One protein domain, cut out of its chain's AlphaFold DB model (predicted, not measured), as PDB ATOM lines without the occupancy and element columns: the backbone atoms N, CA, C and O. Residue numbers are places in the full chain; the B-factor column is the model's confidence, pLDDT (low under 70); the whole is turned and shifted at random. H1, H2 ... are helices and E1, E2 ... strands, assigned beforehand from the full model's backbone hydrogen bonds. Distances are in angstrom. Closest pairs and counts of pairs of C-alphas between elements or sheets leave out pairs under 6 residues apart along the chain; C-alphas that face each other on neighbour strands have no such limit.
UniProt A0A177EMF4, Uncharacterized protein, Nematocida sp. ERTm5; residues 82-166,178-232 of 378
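What this domain is: This is residues 82 to 166 and 178 to 232 of the 378 residues of an uncharacterized protein of Nematocida sp. ERTm5 (UniProt A0A177EMF4). A strongly twisted sheet of six strands curls round the helix H3, with H2 side by side with H3 on the same face. H1 stands beside the edge strand E1, H5 only grazes the sheet, and H4 and H6 lie off it at the outside of the domain. The printed part has 140 residues with six named helices and six named strands, in the order H1 H2 E1 E2 E3 H3 H4 H5 E4 E5 E6 H6. The sheet is mixed, in the order E1 E2 E3 E4 E5 E6, and the class is mixed, helices and strands. The whole is compact and rounded, with a radius of gyration of the C-alphas of 14.2 A and spans of 35 by 33 by 28 A.

How they stand to each other: Two meanders, each strand the antiparallel neighbour of the one before, make up the sheet: E1, residues 112 to 114, E2, 124 to 127, and E3, 133 to 136; then E4, 196 to 202, E5, 205 to 212, and E6, 217 to 220. Within hydrogen-bond range are N 113 and O 126, 2.8 A, in the hairpin E1 and E2; N 125 and O 134, 2.8 A, in the hairpin E2 and E3; N 198 and O 210, 2.8 A, in the hairpin E4 and E5; and N 211 and O 218, 2.8 A, in the hairpin E5 and E6. E3 and E4 are parallel at 21 degrees, with N 135 and O 197 at 2.8 A. H3, residues 144 to 155, and H2, residues 101 to 109, are on one face of the sheet, which gives two layers. H3 touches H2 with residues 145 to 149 alone, at a shallow tilt of 12 degrees, the same way; the closest C-alphas are those of Ala 103 and Ala 145, 5.7 A. H1, residues 85 to 94, touches H2 at a steep tilt of 52 degrees, opposite ways, with the C-alphas of Ala 89 and Ala 108 closest at 5.1 A. H1 stands at the sheet's level, at a height over the sheet of 1.7 A. H4, residues 159 to 166, is close to H3 but not clearly touching: the C-alphas of Met 153 and Cys 159 are closest, 7.2 A. H5, residues 180 to 185, only grazes the sheet with residues 180 to 184. H6, residues 228 to 231, is not on the sheet. Every O i to N i+4 pair is within hydrogen-bond range in H2, H3 and H5, against 3 of 6 in H1 and 3 of 4 in H4; H6 is too short for such a pair.

Where its parts are: H1 begins at C-alpha 85, (207.639, 188.933, 116.951), and measures 15.8 A; H3 measures 16.3 A, E4 19.1 A and E5 19.5 A. H6 ends at C-alpha 231, (231.862, 190.583, 138.198).

The domain as a whole: The C-alphas of Ile 165 and Leu 204, the two farthest apart, are 41.5 A apart. Residues 167 to 177 are not printed, and C-alphas 166 and 178 are 12.7 A apart across the cut. Of the links that are printed whole, none is long. The mean pLDDT of the printed part is 79.0; 33 residues are under 70, among them 160 to 166, 201 to 207 and 220 to 232.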
ATOM      1  N   LEU A  82     206.808 181.478 119.356       87.44
ATOM      2  CA  LEU A  82     207.629 182.532 119.977       87.44
ATOM      3  C   LEU A  82     208.838 182.960 119.126       87.44
ATOM      4  O   LEU A  82     209.457 183.979 119.431       87.44
ATOM      5  N   ASP A  83     209.140 182.245 118.044       82.25
ATOM      6  CA  ASP A  83     210.066 182.664 116.987       82.25
ATOM      7  C   ASP A  83     209.564 183.928 116.263       82.25
ATOM      8  O   ASP A  83     210.343 184.776 115.819       82.25
ATOM      9  N   THR A  84     208.245 184.130 116.218       86.94
ATOM     10  CA  THR A  84     207.629 185.328 115.641       86.94
ATOM     11  C   THR A  84     207.542 186.483 116.641       86.94
ATOM     12  O   THR A  84     207.145 186.321 117.800       86.94
ATOM     13  N   THR A  85     207.832 187.699 116.171       90.00
ATOM     14  CA  THR A  85     207.639 188.933 116.951       90.00
ATOM     15  C   THR A  85     206.185 189.082 117.400       90.00
ATOM     16  O   THR A  85     205.909 189.542 118.508       90.00
ATOM     17  N   GLU A  86     205.238 188.661 116.565       91.38
ATOM     18  CA  GLU A  86     203.806 188.743 116.828       91.38
ATOM     19  C   GLU A  86     203.388 187.852 118.003       91.38
ATOM     20  O   GLU A  86     202.607 188.284 118.852       91.38
ATOM     21  N   ALA A  87     203.890 186.616 118.097       91.62
ATOM     22  CA  ALA A  87     203.592 185.760 119.243       91.62
ATOM     23  C   ALA A  87     204.240 186.279 120.529       91.62
ATOM     24  O   ALA A  87     203.566 186.305 121.559       91.62
ATOM     25  N   ARG A  88     205.490 186.760 120.465       93.50
ATOM     26  CA  ARG A  88     206.156 187.377 121.623       93.50
ATOM     27  C   ARG A  88     205.389 188.591 122.135       93.50
ATOM     28  O   ARG A  88     205.152 188.700 123.329       93.50
ATOM     29  N   ALA A  89     204.905 189.458 121.243       94.88
ATOM     30  CA  ALA A  89     204.066 190.592 121.626       94.88
ATOM     31  C   ALA A  89     202.722 190.149 122.232       94.88
ATOM     32  O   ALA A  89     202.258 190.749 123.200       94.88
ATOM     33  N   ARG A  90     202.099 189.089 121.699       95.00
ATOM     34  CA  ARG A  90     200.850 188.532 122.249       95.00
ATOM     35  C   ARG A  90     201.026 187.924 123.639       95.00
ATOM     36  O   ARG A  90     200.056 187.920 124.392       95.00
ATOM     37  N   SER A  91     202.216 187.440 123.996       94.00
ATOM     38  CA  SER A  91     202.444 186.804 125.300       94.00
ATOM     39  C   SER A  91     202.240 187.768 126.478       94.00
ATOM     40  O   SER A  91     201.808 187.355 127.550       94.00
ATOM     41  N   PHE A  92     202.419 189.070 126.251       92.38
ATOM     42  CA  PHE A  92     202.154 190.120 127.236       92.38
ATOM     43  C   PHE A  92     200.682 190.173 127.686       92.38
ATOM     44  O   PHE A  92     200.396 190.595 128.797       92.38
ATOM     45  N   LYS A  93     199.734 189.643 126.898       91.06
ATOM     46  CA  LYS A  93     198.324 189.532 127.315       91.06
ATOM     47  C   LYS A  93     198.130 188.663 128.573       91.06
ATOM     48  O   LYS A  93     197.139 188.837 129.273       91.06
ATOM     49  N   TYR A  94     199.045 187.732 128.842       88.69
ATOM     50  CA  TYR A  94     198.886 186.676 129.849       88.69
ATOM     51  C   TYR A  94     199.611 186.982 131.167       88.69
ATOM     52  O   TYR A  94     199.935 186.078 131.930       88.69
ATOM     53  N   GLY A  95     199.875 188.259 131.448       84.31
ATOM     54  CA  GLY A  95     200.479 188.701 132.699       84.31
ATOM     55  C   GLY A  95     199.936 190.055 133.136       84.31
ATOM     56  O   GLY A  95     199.511 190.869 132.316       84.31
ATOM     57  N   GLN A  96     199.960 190.314 134.440       82.56
ATOM     58  CA  GLN A  96     199.588 191.622 134.965       82.56
ATOM     59  C   GLN A  96     200.747 192.601 134.776       82.56
ATOM     60  O   GLN A  96     201.819 192.439 135.355       82.56
ATOM     61  N   HIS A  97     200.549 193.625 133.948       84.75
ATOM     62  CA  HIS A  97     201.562 194.647 133.709       84.75
ATOM     63  C   HIS A  97     200.944 195.961 133.213       84.75
ATOM     64  O   HIS A  97     199.842 195.993 132.670       84.75
ATOM     65  N   ARG A  98     201.708 197.058 133.295       81.62
ATOM     66  CA  ARG A  98     201.344 198.376 132.731       81.62
ATOM     67  C   ARG A  98     202.237 198.820 131.563       81.62
ATOM     68  O   ARG A  98     202.260 199.993 131.206       81.62
ATOM     69  N   ILE A  99     202.980 197.891 130.954       83.88
ATOM     70  CA  ILE A  99     203.850 198.170 129.799       83.88
ATOM     71  C   ILE A  99     203.010 198.704 128.634       83.88
ATOM     72  O   ILE A  99     202.083 198.046 128.164       83.88
ATOM     73  N   ALA A 100     203.356 199.895 128.144       87.38
ATOM     74  CA  ALA A 100     202.694 200.493 126.992       87.38
ATOM     75  C   ALA A 100     202.897 199.644 125.725       87.38
ATOM     76  O   ALA A 100     203.977 199.107 125.486       87.38
ATOM     77  N   MET A 101     201.900 199.608 124.836       89.94
ATOM     78  CA  MET A 101     201.943 198.801 123.607       89.94
ATOM     79  C   MET A 101     203.178 199.077 122.728       89.94
ATOM     80  O   MET A 101     203.742 198.160 122.135       89.94
ATOM     81  N   LYS A 102     203.645 200.333 122.660       90.56
ATOM     82  CA  LYS A 102     204.875 200.692 121.929       90.56
ATOM     83  C   LYS A 102     206.114 200.010 122.525       90.56
ATOM     84  O   LYS A 102     206.959 199.532 121.777       90.56
ATOM     85  N   ALA A 103     206.189 199.936 123.852       88.94
ATOM     86  CA  ALA A 103     207.251 199.241 124.568       88.94
ATOM     87  C   ALA A 103     207.157 197.715 124.398       88.94
ATOM     88  O   ALA A 103     208.179 197.085 124.161       88.94
ATOM     89  N   ILE A 104     205.951 197.134 124.422       92.00
ATOM     90  CA  ILE A 104     205.739 195.701 124.140       92.00
ATOM     91  C   ILE A 104     206.266 195.342 122.750       92.00
ATOM     92  O   ILE A 104     207.037 194.402 122.606       92.00
ATOM     93  N   LYS A 105     205.889 196.118 121.725       92.25
ATOM     94  CA  LYS A 105     206.356 195.896 120.349       92.25
ATOM     95  C   LYS A 105     207.877 195.978 120.239       92.25
ATOM     96  O   LYS A 105     208.474 195.170 119.538       92.25
ATOM     97  N   PHE A 106     208.488 196.936 120.934       91.12
ATOM     98  CA  PHE A 106     209.940 197.078 120.986       91.12
ATOM     99  C   PHE A 106     210.611 195.863 121.645       91.12
ATOM    100  O   PHE A 106     211.474 195.247 121.031       91.12
ATOM    101  N   LEU A 107     210.163 195.463 122.839       91.56
ATOM    102  CA  LEU A 107     210.685 194.295 123.554       91.56
ATOM    103  C   LEU A 107     210.529 193.006 122.732       91.56
ATOM    104  O   LEU A 107     211.492 192.262 122.561       91.56
ATOM    105  N   ALA A 108     209.348 192.786 122.151       92.62
ATOM    106  CA  ALA A 108     209.079 191.641 121.287       92.62
ATOM    107  C   ALA A 108     209.989 191.611 120.052       92.62
ATOM    108  O   ALA A 108     210.477 190.546 119.670       92.62
ATOM    109  N   ALA A 109     210.254 192.763 119.430       89.75
ATOM    110  CA  ALA A 109     211.185 192.852 118.308       89.75
ATOM    111  C   ALA A 109     212.627 192.512 118.724       89.75
ATOM    112  O   ALA A 109     213.347 191.904 117.938       89.75
ATOM    113  N   SER A 110     213.008 192.819 119.966       88.62
ATOM    114  CA  SER A 110     214.289 192.434 120.571       88.62
ATOM    115  C   SER A 110     214.346 190.977 121.057       88.62
ATOM    116  O   SER A 110     215.287 190.619 121.751       88.62
ATOM    117  N   GLY A 111     213.354 190.134 120.757       89.06
ATOM    118  CA  GLY A 111     213.343 188.727 121.185       89.06
ATOM    119  C   GLY A 111     212.714 188.479 122.559       89.06
ATOM    120  O   GLY A 111     212.615 187.328 122.979       89.06
ATOM    121  N   VAL A 112     212.242 189.522 123.251       92.31
ATOM    122  CA  VAL A 112     211.709 189.417 124.617       92.31
ATOM    123  C   VAL A 112     210.217 189.080 124.619       92.31
ATOM    124  O   VAL A 112     209.425 189.689 123.902       92.31
ATOM    125  N   PHE A 113     209.813 188.145 125.470       93.69
ATOM    126  CA  PHE A 113     208.429 187.739 125.693       93.69
ATOM    127  C   PHE A 113     208.137 187.621 127.193       93.69
ATOM    128  O   PHE A 113     209.037 187.403 127.996       93.69
ATOM    129  N   LEU A 114     206.874 187.782 127.578       93.25
ATOM    130  CA  LEU A 114     206.392 187.548 128.941       93.25
ATOM    131  C   LEU A 114     205.972 186.087 129.118       93.25
ATOM    132  O   LEU A 114     205.219 185.569 128.288       93.25
ATOM    133  N   TYR A 115     206.424 185.460 130.204       92.19
ATOM    134  CA  TYR A 115     205.997 184.136 130.649       92.19
ATOM    135  C   TYR A 115     206.205 184.004 132.163       92.19
ATOM    136  O   TYR A 115     207.326 183.815 132.616       92.19
ATOM    137  N   ASN A 116     205.147 184.115 132.968       90.56
ATOM    138  CA  ASN A 116     205.299 184.128 134.425       90.56
ATOM    139  C   ASN A 116     205.597 182.726 134.980       90.56
ATOM    140  O   ASN A 116     204.870 181.774 134.690       90.56
ATOM    141  N   ILE A 117     206.632 182.609 135.820       87.38
ATOM    142  CA  ILE A 117     206.946 181.365 136.538       87.38
ATOM    143  C   ILE A 117     206.328 181.386 137.936       87.38
ATOM    144  O   ILE A 117     205.427 180.603 138.209       87.38
ATOM    145  N   GLU A 118     206.764 182.319 138.783       82.19
ATOM    146  CA  GLU A 118     206.395 182.360 140.202       82.19
ATOM    147  C   GLU A 118     205.137 183.214 140.444       82.19
ATOM    148  O   GLU A 118     204.017 182.705 140.504       82.19
ATOM    149  N   ASP A 119     205.311 184.533 140.555       74.94
ATOM    150  CA  ASP A 119     204.271 185.457 141.009       74.94
ATOM    151  C   ASP A 119     203.380 185.922 139.839       74.94
ATOM    152  O   ASP A 119     203.885 186.500 138.871       74.94
ATOM    153  N   PRO A 120     202.049 185.727 139.902       68.06
ATOM    154  CA  PRO A 120     201.127 186.211 138.876       68.06
ATOM    155  C   PRO A 120     201.084 187.745 138.736       68.06
ATOM    156  O   PRO A 120     200.628 188.243 137.700       68.06
ATOM    157  N   ASN A 121     201.546 188.483 139.750       75.06
ATOM    158  CA  ASN A 121     201.524 189.945 139.816       75.06
ATOM    159  C   ASN A 121     202.845 190.595 139.385       75.06
ATOM    160  O   ASN A 121     202.872 191.803 139.147       75.06
ATOM    161  N   GLN A 122     203.928 189.821 139.270       81.25
ATOM    162  CA  GLN A 122     205.227 190.321 138.824       81.25
ATOM    163  C   GLN A 122     205.546 189.765 137.433       81.25
ATOM    164  O   GLN A 122     205.678 188.550 137.272       81.25
ATOM    165  N   PRO A 123     205.678 190.626 136.406       87.88
ATOM    166  CA  PRO A 123     206.023 190.175 135.071       87.88
ATOM    167  C   PRO A 123     207.386 189.490 135.077       87.88
ATOM    168  O   PRO A 123     208.385 190.065 135.521       87.88
ATOM    169  N   HIS A 124     207.426 188.290 134.514       91.75
ATOM    170  CA  HIS A 124     208.655 187.558 134.260       91.75
ATOM    171  C   HIS A 124     208.890 187.504 132.754       91.75
ATOM    172  O   HIS A 124     208.076 186.985 131.989       91.75
ATOM    173  N   LEU A 125     209.976 188.129 132.320       93.19
ATOM    174  CA  LEU A 125     210.331 188.303 130.925       93.19
ATOM    175  C   LEU A 125     211.503 187.404 130.557       93.19
ATOM    176  O   LEU A 125     212.468 187.288 131.310       93.19
ATOM    177  N   PHE A 126     211.429 186.844 129.359       93.19
ATOM    178  CA  PHE A 126     212.437 185.958 128.809       93.19
ATOM    179  C   PHE A 126     212.841 186.385 127.405       93.19
ATOM    180  O   PHE A 126     212.016 186.932 126.678       93.19
ATOM    181  N   CYS A 127     214.079 186.123 126.989       91.06
ATOM    182  CA  CYS A 127     214.449 186.207 125.576       91.06
ATOM    183  C   CYS A 127     214.359 184.834 124.908       91.06
ATOM    184  O   CYS A 127     214.852 183.841 125.441       91.06
ATOM    185  N   PHE A 128     213.744 184.796 123.724       86.88
ATOM    186  CA  PHE A 128     213.604 183.594 122.902       86.88
ATOM    187  C   PHE A 128     214.966 182.970 122.559       86.88
ATOM    188  O   PHE A 128     215.113 181.751 122.648       86.88
ATOM    189  N   ASN A 129     215.954 183.811 122.245       80.81
ATOM    190  CA  ASN A 129     217.225 183.398 121.653       80.81
ATOM    191  C   ASN A 129     218.261 183.067 122.730       80.81
ATOM    192  O   ASN A 129     218.752 181.944 122.806       80.81
ATOM    193  N   CYS A 130     218.569 184.047 123.586       84.50
ATOM    194  CA  CYS A 130     219.706 183.971 124.502       84.50
ATOM    195  C   CYS A 130     219.359 183.471 125.910       84.50
ATOM    196  O   CYS A 130     220.264 183.237 126.702       84.50
ATOM    197  N   GLY A 131     218.070 183.325 126.241       85.94
ATOM    198  CA  GLY A 131     217.641 182.899 127.575       85.94
ATOM    199  C   GLY A 131     217.732 183.971 128.662       85.94
ATOM    200  O   GLY A 131     217.600 183.646 129.840       85.94
ATOM    201  N   PHE A 132     217.910 185.249 128.291       90.81
ATOM    202  CA  PHE A 132     217.749 186.382 129.213       90.81
ATOM    203  C   PHE A 132     216.493 186.190 130.062       90.81
ATOM    204  O   PHE A 132     215.451 185.859 129.512       90.81
ATOM    205  N   ASN A 133     216.600 186.389 131.373       91.88
ATOM    206  CA  ASN A 133     215.606 185.986 132.365       91.88
ATOM    207  C   ASN A 133     215.453 187.120 133.386       91.88
ATOM    208  O   ASN A 133     216.349 187.361 134.191       91.88
ATOM    209  N   CYS A 134     214.356 187.871 133.310       91.12
ATOM    210  CA  CYS A 134     214.198 189.136 134.018       91.12
ATOM    211  C   CYS A 134     212.840 189.248 134.708       91.12
ATOM    212  O   CYS A 134     211.800 189.268 134.053       91.12
ATOM    213  N   LYS A 135     212.845 189.408 136.029       90.00
ATOM    214  CA  LYS A 135     211.671 189.707 136.848       90.00
ATOM    215  C   LYS A 135     211.520 191.216 137.026       90.00
ATOM    216  O   LYS A 135     212.513 191.926 137.180       90.00
ATOM    217  N   ILE A 136     210.288 191.710 137.032       85.69
ATOM    218  CA  ILE A 136     209.978 193.111 137.336       85.69
ATOM    219  C   ILE A 136     209.280 193.159 138.699       85.69
ATOM    220  O   ILE A 136     208.160 192.673 138.832       85.69
ATOM    221  N   ALA A 137     209.957 193.709 139.708       75.25
ATOM    222  CA  ALA A 137     209.519 193.674 141.105       75.25
ATOM    223  C   ALA A 137     208.525 194.789 141.477       75.25
ATOM    224  O   ALA A 137     207.709 194.602 142.379       75.25
ATOM    225  N   SER A 138     208.563 195.932 140.786       70.81
ATOM    226  CA  SER A 138     207.740 197.110 141.098       70.81
ATOM    227  C   SER A 138     207.038 197.702 139.872       70.81
ATOM    228  O   SER A 138     206.996 197.097 138.796       70.81
ATOM    229  N   GLN A 139     206.380 198.855 140.050       64.81
ATOM    230  CA  GLN A 139     205.545 199.448 139.010       64.81
ATOM    231  C   GLN A 139     206.339 199.744 137.734       64.81
ATOM    232  O   GLN A 139     207.508 200.118 137.734       64.81
ATOM    233  N   ILE A 140     205.664 199.569 136.603       64.44
ATOM    234  CA  ILE A 140     206.258 199.760 135.286       64.44
ATOM    235  C   ILE A 140     206.075 201.216 134.880       64.44
ATOM    236  O   ILE A 140     204.948 201.696 134.753       64.44
ATOM    237  N   PHE A 141     207.192 201.880 134.607       66.38
ATOM    238  CA  PHE A 141     207.257 203.267 134.172       66.38
ATOM    239  C   PHE A 141     207.666 203.361 132.697       66.38
ATOM    240  O   PHE A 141     208.078 202.392 132.056       66.38
ATOM    241  N   CYS A 142     207.587 204.564 132.131       65.06
ATOM    242  CA  CYS A 142     207.873 204.805 130.714       65.06
ATOM    243  C   CYS A 142     209.292 204.388 130.272       65.06
ATOM    244  O   CYS A 142     209.481 204.037 129.107       65.06
ATOM    245  N   LYS A 143     210.274 204.374 131.186       70.75
ATOM    246  CA  LYS A 143     211.674 203.995 130.908       70.75
ATOM    247  C   LYS A 143     211.979 202.506 131.111       70.75
ATOM    248  O   LYS A 143     213.038 202.050 130.683       70.75
ATOM    249  N   THR A 144     211.067 201.727 131.700       78.62
ATOM    250  CA  THR A 144     211.303 200.317 132.060       78.62
ATOM    251  C   THR A 144     211.732 199.471 130.862       78.62
ATOM    252  O   THR A 144     212.673 198.693 130.958       78.62
ATOM    253  N   ALA A 145     211.106 199.669 129.699       81.69
ATOM    254  CA  ALA A 145     211.421 198.896 128.497       81.69
ATOM    255  C   ALA A 145     212.826 199.160 127.940       81.69
ATOM    256  O   ALA A 145     213.479 198.230 127.474       81.69
ATOM    257  N   MET A 146     213.311 200.405 128.013       81.25
ATOM    258  CA  MET A 146     214.689 200.721 127.624       81.25
ATOM    259  C   MET A 146     215.671 200.013 128.551       81.25
ATOM    260  O   MET A 146     216.609 199.384 128.076       81.25
ATOM    261  N   ARG A 147     215.394 200.028 129.859       82.00
ATOM    262  CA  ARG A 147     216.261 199.398 130.854       82.00
ATOM    263  C   ARG A 147     216.301 197.877 130.735       82.00
ATOM    264  O   ARG A 147     217.376 197.291 130.815       82.00
ATOM    265  N   ILE A 148     215.154 197.246 130.476       87.44
ATOM    266  CA  ILE A 148     215.085 195.812 130.159       87.44
ATOM    267  C   ILE A 148     215.967 195.504 128.948       87.44
ATOM    268  O   ILE A 148     216.727 194.543 128.973       87.44
ATOM    269  N   ASN A 149     215.901 196.325 127.897       87.00
ATOM    270  CA  ASN A 149     216.695 196.099 126.695       87.00
ATOM    271  C   ASN A 149     218.198 196.346 126.918       87.00
ATOM    272  O   ASN A 149     219.013 195.606 126.383       87.00
ATOM    273  N   GLU A 150     218.581 197.340 127.722       85.62
ATOM    274  CA  GLU A 150     219.976 197.549 128.139       85.62
ATOM    275  C   GLU A 150     220.526 196.324 128.877       85.62
ATOM    276  O   GLU A 150     221.607 195.838 128.548       85.62
ATOM    277  N   LEU A 151     219.756 195.785 129.828       87.50
ATOM    278  CA  LEU A 151     220.108 194.561 130.546       87.50
ATOM    279  C   LEU A 151     220.169 193.340 129.633       87.50
ATOM    280  O   LEU A 151     221.082 192.528 129.757       87.50
ATOM    281  N   HIS A 152     219.237 193.230 128.692       89.38
ATOM    282  CA  HIS A 152     219.226 192.166 127.701       89.38
ATOM    283  C   HIS A 152     220.489 192.195 126.824       89.38
ATOM    284  O   HIS A 152     221.170 191.178 126.688       89.38
ATOM    285  N   MET A 153     220.856 193.366 126.297       86.75
ATOM    286  CA  MET A 153     222.077 193.529 125.502       86.75
ATOM    287  C   MET A 153     223.343 193.332 126.337       86.75
ATOM    288  O   MET A 153     224.355 192.851 125.829       86.75
ATOM    289  N   TRP A 154     223.302 193.670 127.625       85.56
ATOM    290  CA  TRP A 154     224.395 193.366 128.538       85.56
ATOM    291  C   TRP A 154     224.524 191.860 128.770       85.56
ATOM    292  O   TRP A 154     225.632 191.337 128.683       85.56
ATOM    293  N   HIS A 155     223.415 191.151 129.000       85.38
ATOM    294  CA  HIS A 155     223.370 189.696 129.163       85.38
ATOM    295  C   HIS A 155     223.962 188.984 127.944       85.38
ATOM    296  O   HIS A 155     224.887 188.182 128.093       85.38
ATOM    297  N   SER A 156     223.525 189.350 126.739       85.31
ATOM    298  CA  SER A 156     224.073 188.823 125.491       85.31
ATOM    299  C   SER A 156     224.126 189.910 124.420       85.31
ATOM    300  O   SER A 156     223.116 190.273 123.819       85.31
ATOM    301  N   SER A 157     225.334 190.408 124.150       80.38
ATOM    302  CA  SER A 157     225.560 191.470 123.164       80.38
ATOM    303  C   SER A 157     225.360 190.999 121.722       80.38
ATOM    304  O   SER A 157     225.145 191.823 120.840       80.38
ATOM    305  N   THR A 158     225.415 189.687 121.481       78.62
ATOM    306  CA  THR A 158     225.250 189.063 120.160       78.62
ATOM    307  C   THR A 158     223.824 188.585 119.894       78.62
ATOM    308  O   THR A 158     223.538 188.142 118.786       78.62
ATOM    309  N   CYS A 159     222.908 188.704 120.863       80.81
ATOM    310  CA  CYS A 159     221.527 188.231 120.721       80.81
ATOM    311  C   CYS A 159     220.813 188.847 119.501       80.81
ATOM    312  O   CYS A 159     220.090 188.170 118.775       80.81
ATOM    313  N   ALA A 160     221.080 190.124 119.210       68.44
ATOM    314  CA  ALA A 160     220.519 190.808 118.045       68.44
ATOM    315  C   ALA A 160     220.978 190.218 116.691       68.44
ATOM    316  O   ALA A 160     220.255 190.337 115.702       68.44
ATOM    317  N   GLU A 161     222.155 189.585 116.634       62.53
ATOM    318  CA  GLU A 161     222.670 188.912 115.432       62.53
ATOM    319  C   GLU A 161     221.969 187.559 115.216       62.53
ATOM    320  O   GLU A 161     221.625 187.209 114.089       62.53
ATOM    321  N   GLU A 162     221.655 186.841 116.303       59.44
ATOM    322  CA  GLU A 162     220.926 185.563 116.266       59.44
ATOM    323  C   GLU A 162     219.507 185.728 115.683       59.44
ATOM    324  O   GLU A 162     219.048 184.875 114.926       59.44
ATOM    325  N   VAL A 163     218.853 186.877 115.919       55.72
ATOM    326  CA  VAL A 163     217.542 187.231 115.324       55.72
ATOM    327  C   VAL A 163     217.596 187.353 113.788       55.72
ATOM    328  O   VAL A 163     216.589 187.124 113.112       55.72
ATOM    329  N   LYS A 164     218.738 187.745 113.202       53.53
ATOM    330  CA  LYS A 164     218.882 187.872 111.737       53.53
ATOM    331  C   LYS A 164     219.038 186.507 111.068       53.53
ATOM    332  O   LYS A 164     218.354 186.248 110.080       53.53
ATOM    333  N   ILE A 165     219.857 185.634 111.657       52.59
ATOM    334  CA  ILE A 165     220.118 184.270 111.170       52.59
ATOM    335  C   ILE A 165     218.806 183.463 111.082       52.59
ATOM    336  O   ILE A 165     218.575 182.733 110.120       52.59
ATOM    337  N   GLU A 166     217.890 183.653 112.036       52.88
ATOM    338  CA  GLU A 166     216.566 183.010 112.049       52.88
ATOM    339  C   GLU A 166     215.650 183.417 110.887       52.88
ATOM    340  O   GLU A 166     214.920 182.583 110.347       52.88
ATOM    341  N   GLU A 178     217.802 173.771 120.258       63.41
ATOM    342  CA  GLU A 178     216.509 173.918 120.923       63.41
ATOM    343  C   GLU A 178     216.564 175.239 121.708       63.41
ATOM    344  O   GLU A 178     217.267 175.335 122.714       63.41
ATOM    345  N   TYR A 179     215.900 176.281 121.199       70.19
ATOM    346  CA  TYR A 179     215.872 177.609 121.817       70.19
ATOM    347  C   TYR A 179     215.484 177.538 123.294       70.19
ATOM    348  O   TYR A 179     214.691 176.677 123.686       70.19
ATOM    349  N   PHE A 180     215.973 178.484 124.101       76.81
ATOM    350  CA  PHE A 180     215.701 178.527 125.541       76.81
ATOM    351  C   PHE A 180     214.204 178.402 125.846       76.81
ATOM    352  O   PHE A 180     213.806 177.630 126.708       76.81
ATOM    353  N   SER A 181     213.356 179.104 125.088       78.06
ATOM    354  CA  SER A 181     211.900 179.034 125.257       78.06
ATOM    355  C   SER A 181     211.327 177.635 125.001       78.06
ATOM    356  O   SER A 181     210.449 177.192 125.733       78.06
ATOM    357  N   CYS A 182     211.836 176.911 124.000       76.50
ATOM    358  CA  CYS A 182     211.420 175.540 123.723       76.50
ATOM    359  C   CYS A 182     211.815 174.623 124.877       76.50
ATOM    360  O   CYS A 182     211.000 173.812 125.305       76.50
ATOM    361  N   GLN A 183     213.021 174.791 125.420       82.75
ATOM    362  CA  GLN A 183     213.463 174.019 126.578       82.75
ATOM    363  C   GLN A 183     212.672 174.348 127.842       82.75
ATOM    364  O   GLN A 183     212.289 173.444 128.580       82.75
ATOM    365  N   LEU A 184     212.360 175.626 128.050       83.25
ATOM    366  CA  LEU A 184     211.533 176.099 129.153       83.25
ATOM    367  C   LEU A 184     210.131 175.476 129.102       83.25
ATOM    368  O   LEU A 184     209.655 174.945 130.100       83.25
ATOM    369  N   VAL A 185     209.477 175.494 127.937       83.25
ATOM    370  CA  VAL A 185     208.126 174.924 127.761       83.25
ATOM    371  C   VAL A 185     208.142 173.390 127.832       83.25
ATOM    372  O   VAL A 185     207.157 172.782 128.238       83.25
ATOM    373  N   LYS A 186     209.265 172.745 127.492       83.94
ATOM    374  CA  LYS A 186     209.472 171.302 127.693       83.94
ATOM    375  C   LYS A 186     209.816 170.925 129.144       83.94
ATOM    376  O   LYS A 186     209.956 169.741 129.418       83.94
ATOM    377  N   GLY A 187     210.004 171.892 130.047       83.00
ATOM    378  CA  GLY A 187     210.448 171.635 131.424       83.00
ATOM    379  C   GLY A 187     211.905 171.170 131.544       83.00
ATOM    380  O   GLY A 187     212.323 170.730 132.607       83.00
ATOM    381  N   LYS A 188     212.696 171.285 130.470       84.19
ATOM    382  CA  LYS A 188     214.114 170.884 130.423       84.19
ATOM    383  C   LYS A 188     215.059 171.931 131.022       84.19
ATOM    384  O   LYS A 188     216.250 171.670 131.165       84.19
ATOM    385  N   VAL A 189     214.555 173.125 131.333       83.06
ATOM    386  CA  VAL A 189     215.328 174.223 131.928       83.06
ATOM    387  C   VAL A 189     214.666 174.680 133.215       83.06
ATOM    388  O   VAL A 189     213.506 175.089 133.216       83.06
ATOM    389  N   ASN A 190     215.445 174.698 134.294       85.38
ATOM    390  CA  ASN A 190     215.036 175.314 135.543       85.38
ATOM    391  C   ASN A 190     215.424 176.798 135.557       85.38
ATOM    392  O   ASN A 190     216.479 177.184 136.055       85.38
ATOM    393  N   ALA A 191     214.541 177.658 135.055       82.56
ATOM    394  CA  ALA A 191     214.770 179.104 135.009       82.56
ATOM    395  C   ALA A 191     214.875 179.790 136.394       82.56
ATOM    396  O   ALA A 191     215.156 180.990 136.467       82.56
ATOM    397  N   LEU A 192     214.637 179.080 137.503       81.31
ATOM    398  CA  LEU A 192     214.950 179.560 138.857       81.31
ATOM    399  C   LEU A 192     216.429 179.383 139.210       81.31
ATOM    400  O   LEU A 192     216.939 180.123 140.043       81.31
ATOM    401  N   GLN A 193     217.110 178.444 138.557       83.38
ATOM    402  CA  GLN A 193     218.537 178.181 138.738       83.38
ATOM    403  C   GLN A 193     219.409 178.884 137.696       83.38
ATOM    404  O   GLN A 193     220.625 178.831 137.799       83.38
ATOM    405  N   GLU A 194     218.812 179.560 136.716       83.56
ATOM    406  CA  GLU A 194     219.536 180.337 135.713       83.56
ATOM    407  C   GLU A 194     219.907 181.735 136.215       83.56
ATOM    408  O   GLU A 194     219.340 182.251 137.180       83.56
ATOM    409  N   THR A 195     220.835 182.393 135.510       82.12
ATOM    410  CA  THR A 195     221.116 183.812 135.774       82.12
ATOM    411  C   THR A 195     219.849 184.635 135.568       82.12
ATOM    412  O   THR A 195     219.289 184.670 134.473       82.12
ATOM    413  N   ARG A 196     219.421 185.317 136.625       87.94
ATOM    414  CA  ARG A 196     218.181 186.074 136.710       87.94
ATOM    415  C   ARG A 196     218.466 187.520 137.076       87.94
ATOM    416  O   ARG A 196     219.237 187.811 137.983       87.94
ATOM    417  N   TYR A 197     217.760 188.422 136.417       87.50
ATOM    418  CA  TYR A 197     217.768 189.847 136.716       87.50
ATOM    419  C   TYR A 197     216.465 190.220 137.419       87.50
ATOM    420  O   TYR A 197     215.398 189.774 137.003       87.50
ATOM    421  N   VAL A 198     216.527 191.040 138.458       85.50
ATOM    422  CA  VAL A 198     215.351 191.634 139.096       85.50
ATOM    423  C   VAL A 198     215.455 193.138 138.933       85.50
ATOM    424  O   VAL A 198     216.439 193.759 139.326       85.50
ATOM    425  N   ILE A 199     214.446 193.722 138.298       80.69
ATOM    426  CA  ILE A 199     214.345 195.161 138.099       80.69
ATOM    427  C   ILE A 199     213.333 195.702 139.106       80.69
ATOM    428  O   ILE A 199     212.140 195.408 138.996       80.69
ATOM    429  N   ASP A 200     213.803 196.525 140.041       74.44
ATOM    430  CA  ASP A 200     212.964 197.331 140.924       74.44
ATOM    431  C   ASP A 200     213.109 198.816 140.549       74.44
ATOM    432  O   ASP A 200     214.107 199.481 140.833       74.44
ATOM    433  N   LEU A 201     212.098 199.341 139.859       64.56
ATOM    434  CA  LEU A 201     212.002 200.747 139.487       64.56
ATOM    435  C   LEU A 201     211.049 201.458 140.446       64.56
ATOM    436  O   LEU A 201     209.918 201.738 140.081       64.56
ATOM    437  N   ASN A 202     211.483 201.775 141.664       58.94
ATOM    438  CA  ASN A 202     210.703 202.645 142.550       58.94
ATOM    439  C   ASN A 202     210.904 204.133 142.206       58.94
ATOM    440  O   ASN A 202     211.989 204.550 141.797       58.94
ATOM    441  N   GLU A 203     209.871 204.959 142.419       49.00
ATOM    442  CA  GLU A 203     209.891 206.411 142.129       49.00
ATOM    443  C   GLU A 203     211.012 207.169 142.867       49.00
ATOM    444  O   GLU A 203     211.483 208.196 142.382       49.00
ATOM    445  N   LEU A 204     211.472 206.646 144.010       51.09
ATOM    446  CA  LEU A 204     212.501 207.249 144.867       51.09
ATOM    447  C   LEU A 204     213.935 206.802 144.530       51.09
ATOM    448  O   LEU A 204     214.890 207.505 144.852       51.09
ATOM    449  N   THR A 205     214.105 205.654 143.872       49.72
ATOM    450  CA  THR A 205     215.412 205.061 143.554       49.72
ATOM    451  C   THR A 205     215.370 204.555 142.125       49.72
ATOM    452  O   THR A 205     214.981 203.422 141.856       49.72
ATOM    453  N   SER A 206     215.750 205.405 141.177       51.94
ATOM    454  CA  SER A 206     215.545 205.145 139.751       51.94
ATOM    455  C   SER A 206     216.292 203.927 139.174       51.94
ATOM    456  O   SER A 206     216.228 203.746 137.963       51.94
ATOM    457  N   ASN A 207     217.029 203.124 139.955       57.50
ATOM    458  CA  ASN A 207     218.118 202.299 139.421       57.50
ATOM    459  C   ASN A 207     218.422 200.982 140.162       57.50
ATOM    460  O   ASN A 207     219.537 200.490 140.003       57.50
ATOM    461  N   ASN A 208     217.502 200.388 140.930       70.88
ATOM    462  CA  ASN A 208     217.828 199.134 141.621       70.88
ATOM    463  C   ASN A 208     217.697 197.941 140.661       70.88
ATOM    464  O   ASN A 208     216.601 197.559 140.247       70.88
ATOM    465  N   ILE A 209     218.839 197.378 140.267       76.56
ATOM    466  CA  ILE A 209     218.911 196.110 139.538       76.56
ATOM    467  C   ILE A 209     219.615 195.104 140.420       76.56
ATOM    468  O   ILE A 209     220.770 195.304 140.788       76.56
ATOM    469  N   GLU A 210     218.954 193.990 140.675       81.44
ATOM    470  CA  GLU A 210     219.571 192.841 141.318       81.44
ATOM    471  C   GLU A 210     219.929 191.815 140.244       81.44
ATOM    472  O   GLU A 210     219.133 191.492 139.359       81.44
ATOM    473  N   ILE A 211     221.165 191.336 140.282       81.12
ATOM    474  CA  ILE A 211     221.666 190.274 139.421       81.12
ATOM    475  C   ILE A 211     221.866 189.062 140.313       81.12
ATOM    476  O   ILE A 211     222.709 189.079 141.206       81.12
ATOM    477  N   HIS A 212     221.114 188.005 140.048       80.25
ATOM    478  CA  HIS A 212     221.269 186.713 140.691       80.25
ATOM    479  C   HIS A 212     221.859 185.746 139.680       80.25
ATOM    480  O   HIS A 212     221.368 185.604 138.564       80.25
ATOM    481  N   THR A 213     222.920 185.064 140.062       76.25
ATOM    482  CA  THR A 213     223.483 183.946 139.308       76.25
ATOM    483  C   THR A 213     223.419 182.694 140.186       76.25
ATOM    484  O   THR A 213     223.206 182.825 141.395       76.25
ATOM    485  N   PRO A 214     223.671 181.488 139.645       73.50
ATOM    486  CA  PRO A 214     223.686 180.273 140.459       73.50
ATOM    487  C   PRO A 214     224.681 180.322 141.633       73.50
ATOM    488  O   PRO A 214     224.539 179.570 142.590       73.50
ATOM    489  N   SER A 215     225.714 181.171 141.554       72.50
ATOM    490  CA  SER A 215     226.828 181.183 142.512       72.50
ATOM    491  C   SER A 215     226.926 182.450 143.366       72.50
ATOM    492  O   SER A 215     227.690 182.455 144.324       72.50
ATOM    493  N   TRP A 216     226.222 183.534 143.024       77.25
ATOM    494  CA  TRP A 216     226.299 184.815 143.745       77.25
ATOM    495  C   TRP A 216     225.122 185.732 143.390       77.25
ATOM    496  O   TRP A 216     224.481 185.557 142.353       77.25
ATOM    497  N   SER A 217     224.857 186.728 144.238       76.75
ATOM    498  CA  SER A 217     223.866 187.786 144.003       76.75
ATOM    499  C   SER A 217     224.482 189.161 144.241       76.75
ATOM    500  O   SER A 217     225.330 189.309 145.120       76.75
ATOM    501  N   HIS A 218     224.053 190.169 143.485       75.81
ATOM    502  CA  HIS A 218     224.553 191.535 143.621       75.81
ATOM    503  C   HIS A 218     223.504 192.566 143.269       75.81
ATOM    504  O   HIS A 218     222.776 192.423 142.291       75.81
ATOM    505  N   VAL A 219     223.476 193.634 144.058       72.31
ATOM    506  CA  VAL A 219     222.533 194.734 143.909       72.31
ATOM    507  C   VAL A 219     223.278 195.950 143.390       72.31
ATOM    508  O   VAL A 219     224.258 196.406 143.974       72.31
ATOM    509  N   MET A 220     222.783 196.490 142.290       67.94
ATOM    510  CA  MET A 220     223.277 197.708 141.686       67.94
ATOM    511  C   MET A 220     222.285 198.828 141.922       67.94
ATOM    512  O   MET A 220     221.118 198.685 141.584       67.94
ATOM    513  N   THR A 221     222.767 199.960 142.424       62.78
ATOM    514  CA  THR A 221     221.980 201.195 142.587       62.78
ATOM    515  C   THR A 221     222.383 202.281 141.576       62.78
ATOM    516  O   THR A 221     221.794 203.361 141.526       62.78
ATOM    517  N   SER A 222     223.402 202.011 140.747       57.50
ATOM    518  CA  SER A 222     223.952 202.938 139.751       57.50
ATOM    519  C   SER A 222     223.210 202.848 138.408       57.50
ATOM    520  O   SER A 222     222.836 201.766 137.955       57.50
ATOM    521  N   GLY A 223     223.065 203.981 137.710       58.47
ATOM    522  CA  GLY A 223     222.477 204.030 136.361       58.47
ATOM    523  C   GLY A 223     223.266 203.252 135.294       58.47
ATOM    524  O   GLY A 223     222.715 202.902 134.249       58.47
ATOM    525  N   CYS A 224     224.526 202.899 135.558       64.38
ATOM    526  CA  CYS A 224     225.393 202.172 134.631       64.38
ATOM    527  C   CYS A 224     225.556 200.702 135.045       64.38
ATOM    528  O   CYS A 224     225.764 200.405 136.222       64.38
ATOM    529  N   LEU A 225     225.497 199.793 134.064       69.38
ATOM    530  CA  LEU A 225     225.808 198.372 134.254       69.38
ATOM    531  C   LEU A 225     227.329 198.174 134.400       69.38
ATOM    532  O   LEU A 225     228.099 198.927 133.795       69.38
ATOM    533  N   PRO A 226     227.795 197.179 135.173       68.56
ATOM    534  CA  PRO A 226     229.207 196.986 135.436       68.56
ATOM    535  C   PRO A 226     229.849 196.298 134.230       68.56
ATOM    536  O   PRO A 226     229.187 195.639 133.423       68.56
ATOM    537  N   LYS A 227     231.170 196.411 134.090       69.81
ATOM    538  CA  LYS A 227     231.883 195.615 133.083       69.81
ATOM    539  C   LYS A 227     231.812 194.136 133.486       69.81
ATOM    540  O   LYS A 227     232.153 193.806 134.618       69.81
ATOM    541  N   LYS A 228     231.400 193.245 132.572       68.69
ATOM    542  CA  LYS A 228     231.237 191.795 132.836       68.69
ATOM    543  C   LYS A 228     232.460 191.166 133.507       68.69
ATOM    544  O   LYS A 228     232.337 190.406 134.452       68.69
ATOM    545  N   ASN A 229     233.641 191.539 133.041       60.94
ATOM    546  CA  ASN A 229     234.939 191.098 133.534       60.94
ATOM    547  C   ASN A 229     235.241 191.498 134.990       60.94
ATOM    548  O   ASN A 229     236.058 190.834 135.611       60.94
ATOM    549  N   LEU A 230     234.578 192.513 135.557       57.78
ATOM    550  CA  LEU A 230     234.727 192.866 136.975       57.78
ATOM    551  C   LEU A 230     233.874 191.977 137.892       57.78
ATOM    552  O   LEU A 230     234.294 191.687 139.002       57.78
ATOM    553  N   LEU A 231     232.732 191.473 137.413       58.78
ATOM    554  CA  LEU A 231     231.862 190.583 138.198       58.78
ATOM    555  C   LEU A 231     232.484 189.203 138.440       58.78
ATOM    556  O   LEU A 231     232.227 188.569 139.456       58.78
ATOM    557  N   TYR A 232     233.304 188.726 137.502       53.22
ATOM    558  CA  TYR A 232     233.996 187.441 137.630       53.22
ATOM    559  C   TYR A 232     235.365 187.555 138.319       53.22
ATOM    560  O   TYR A 232     235.968 186.525 138.616       53.22
TER     561      TYR A 232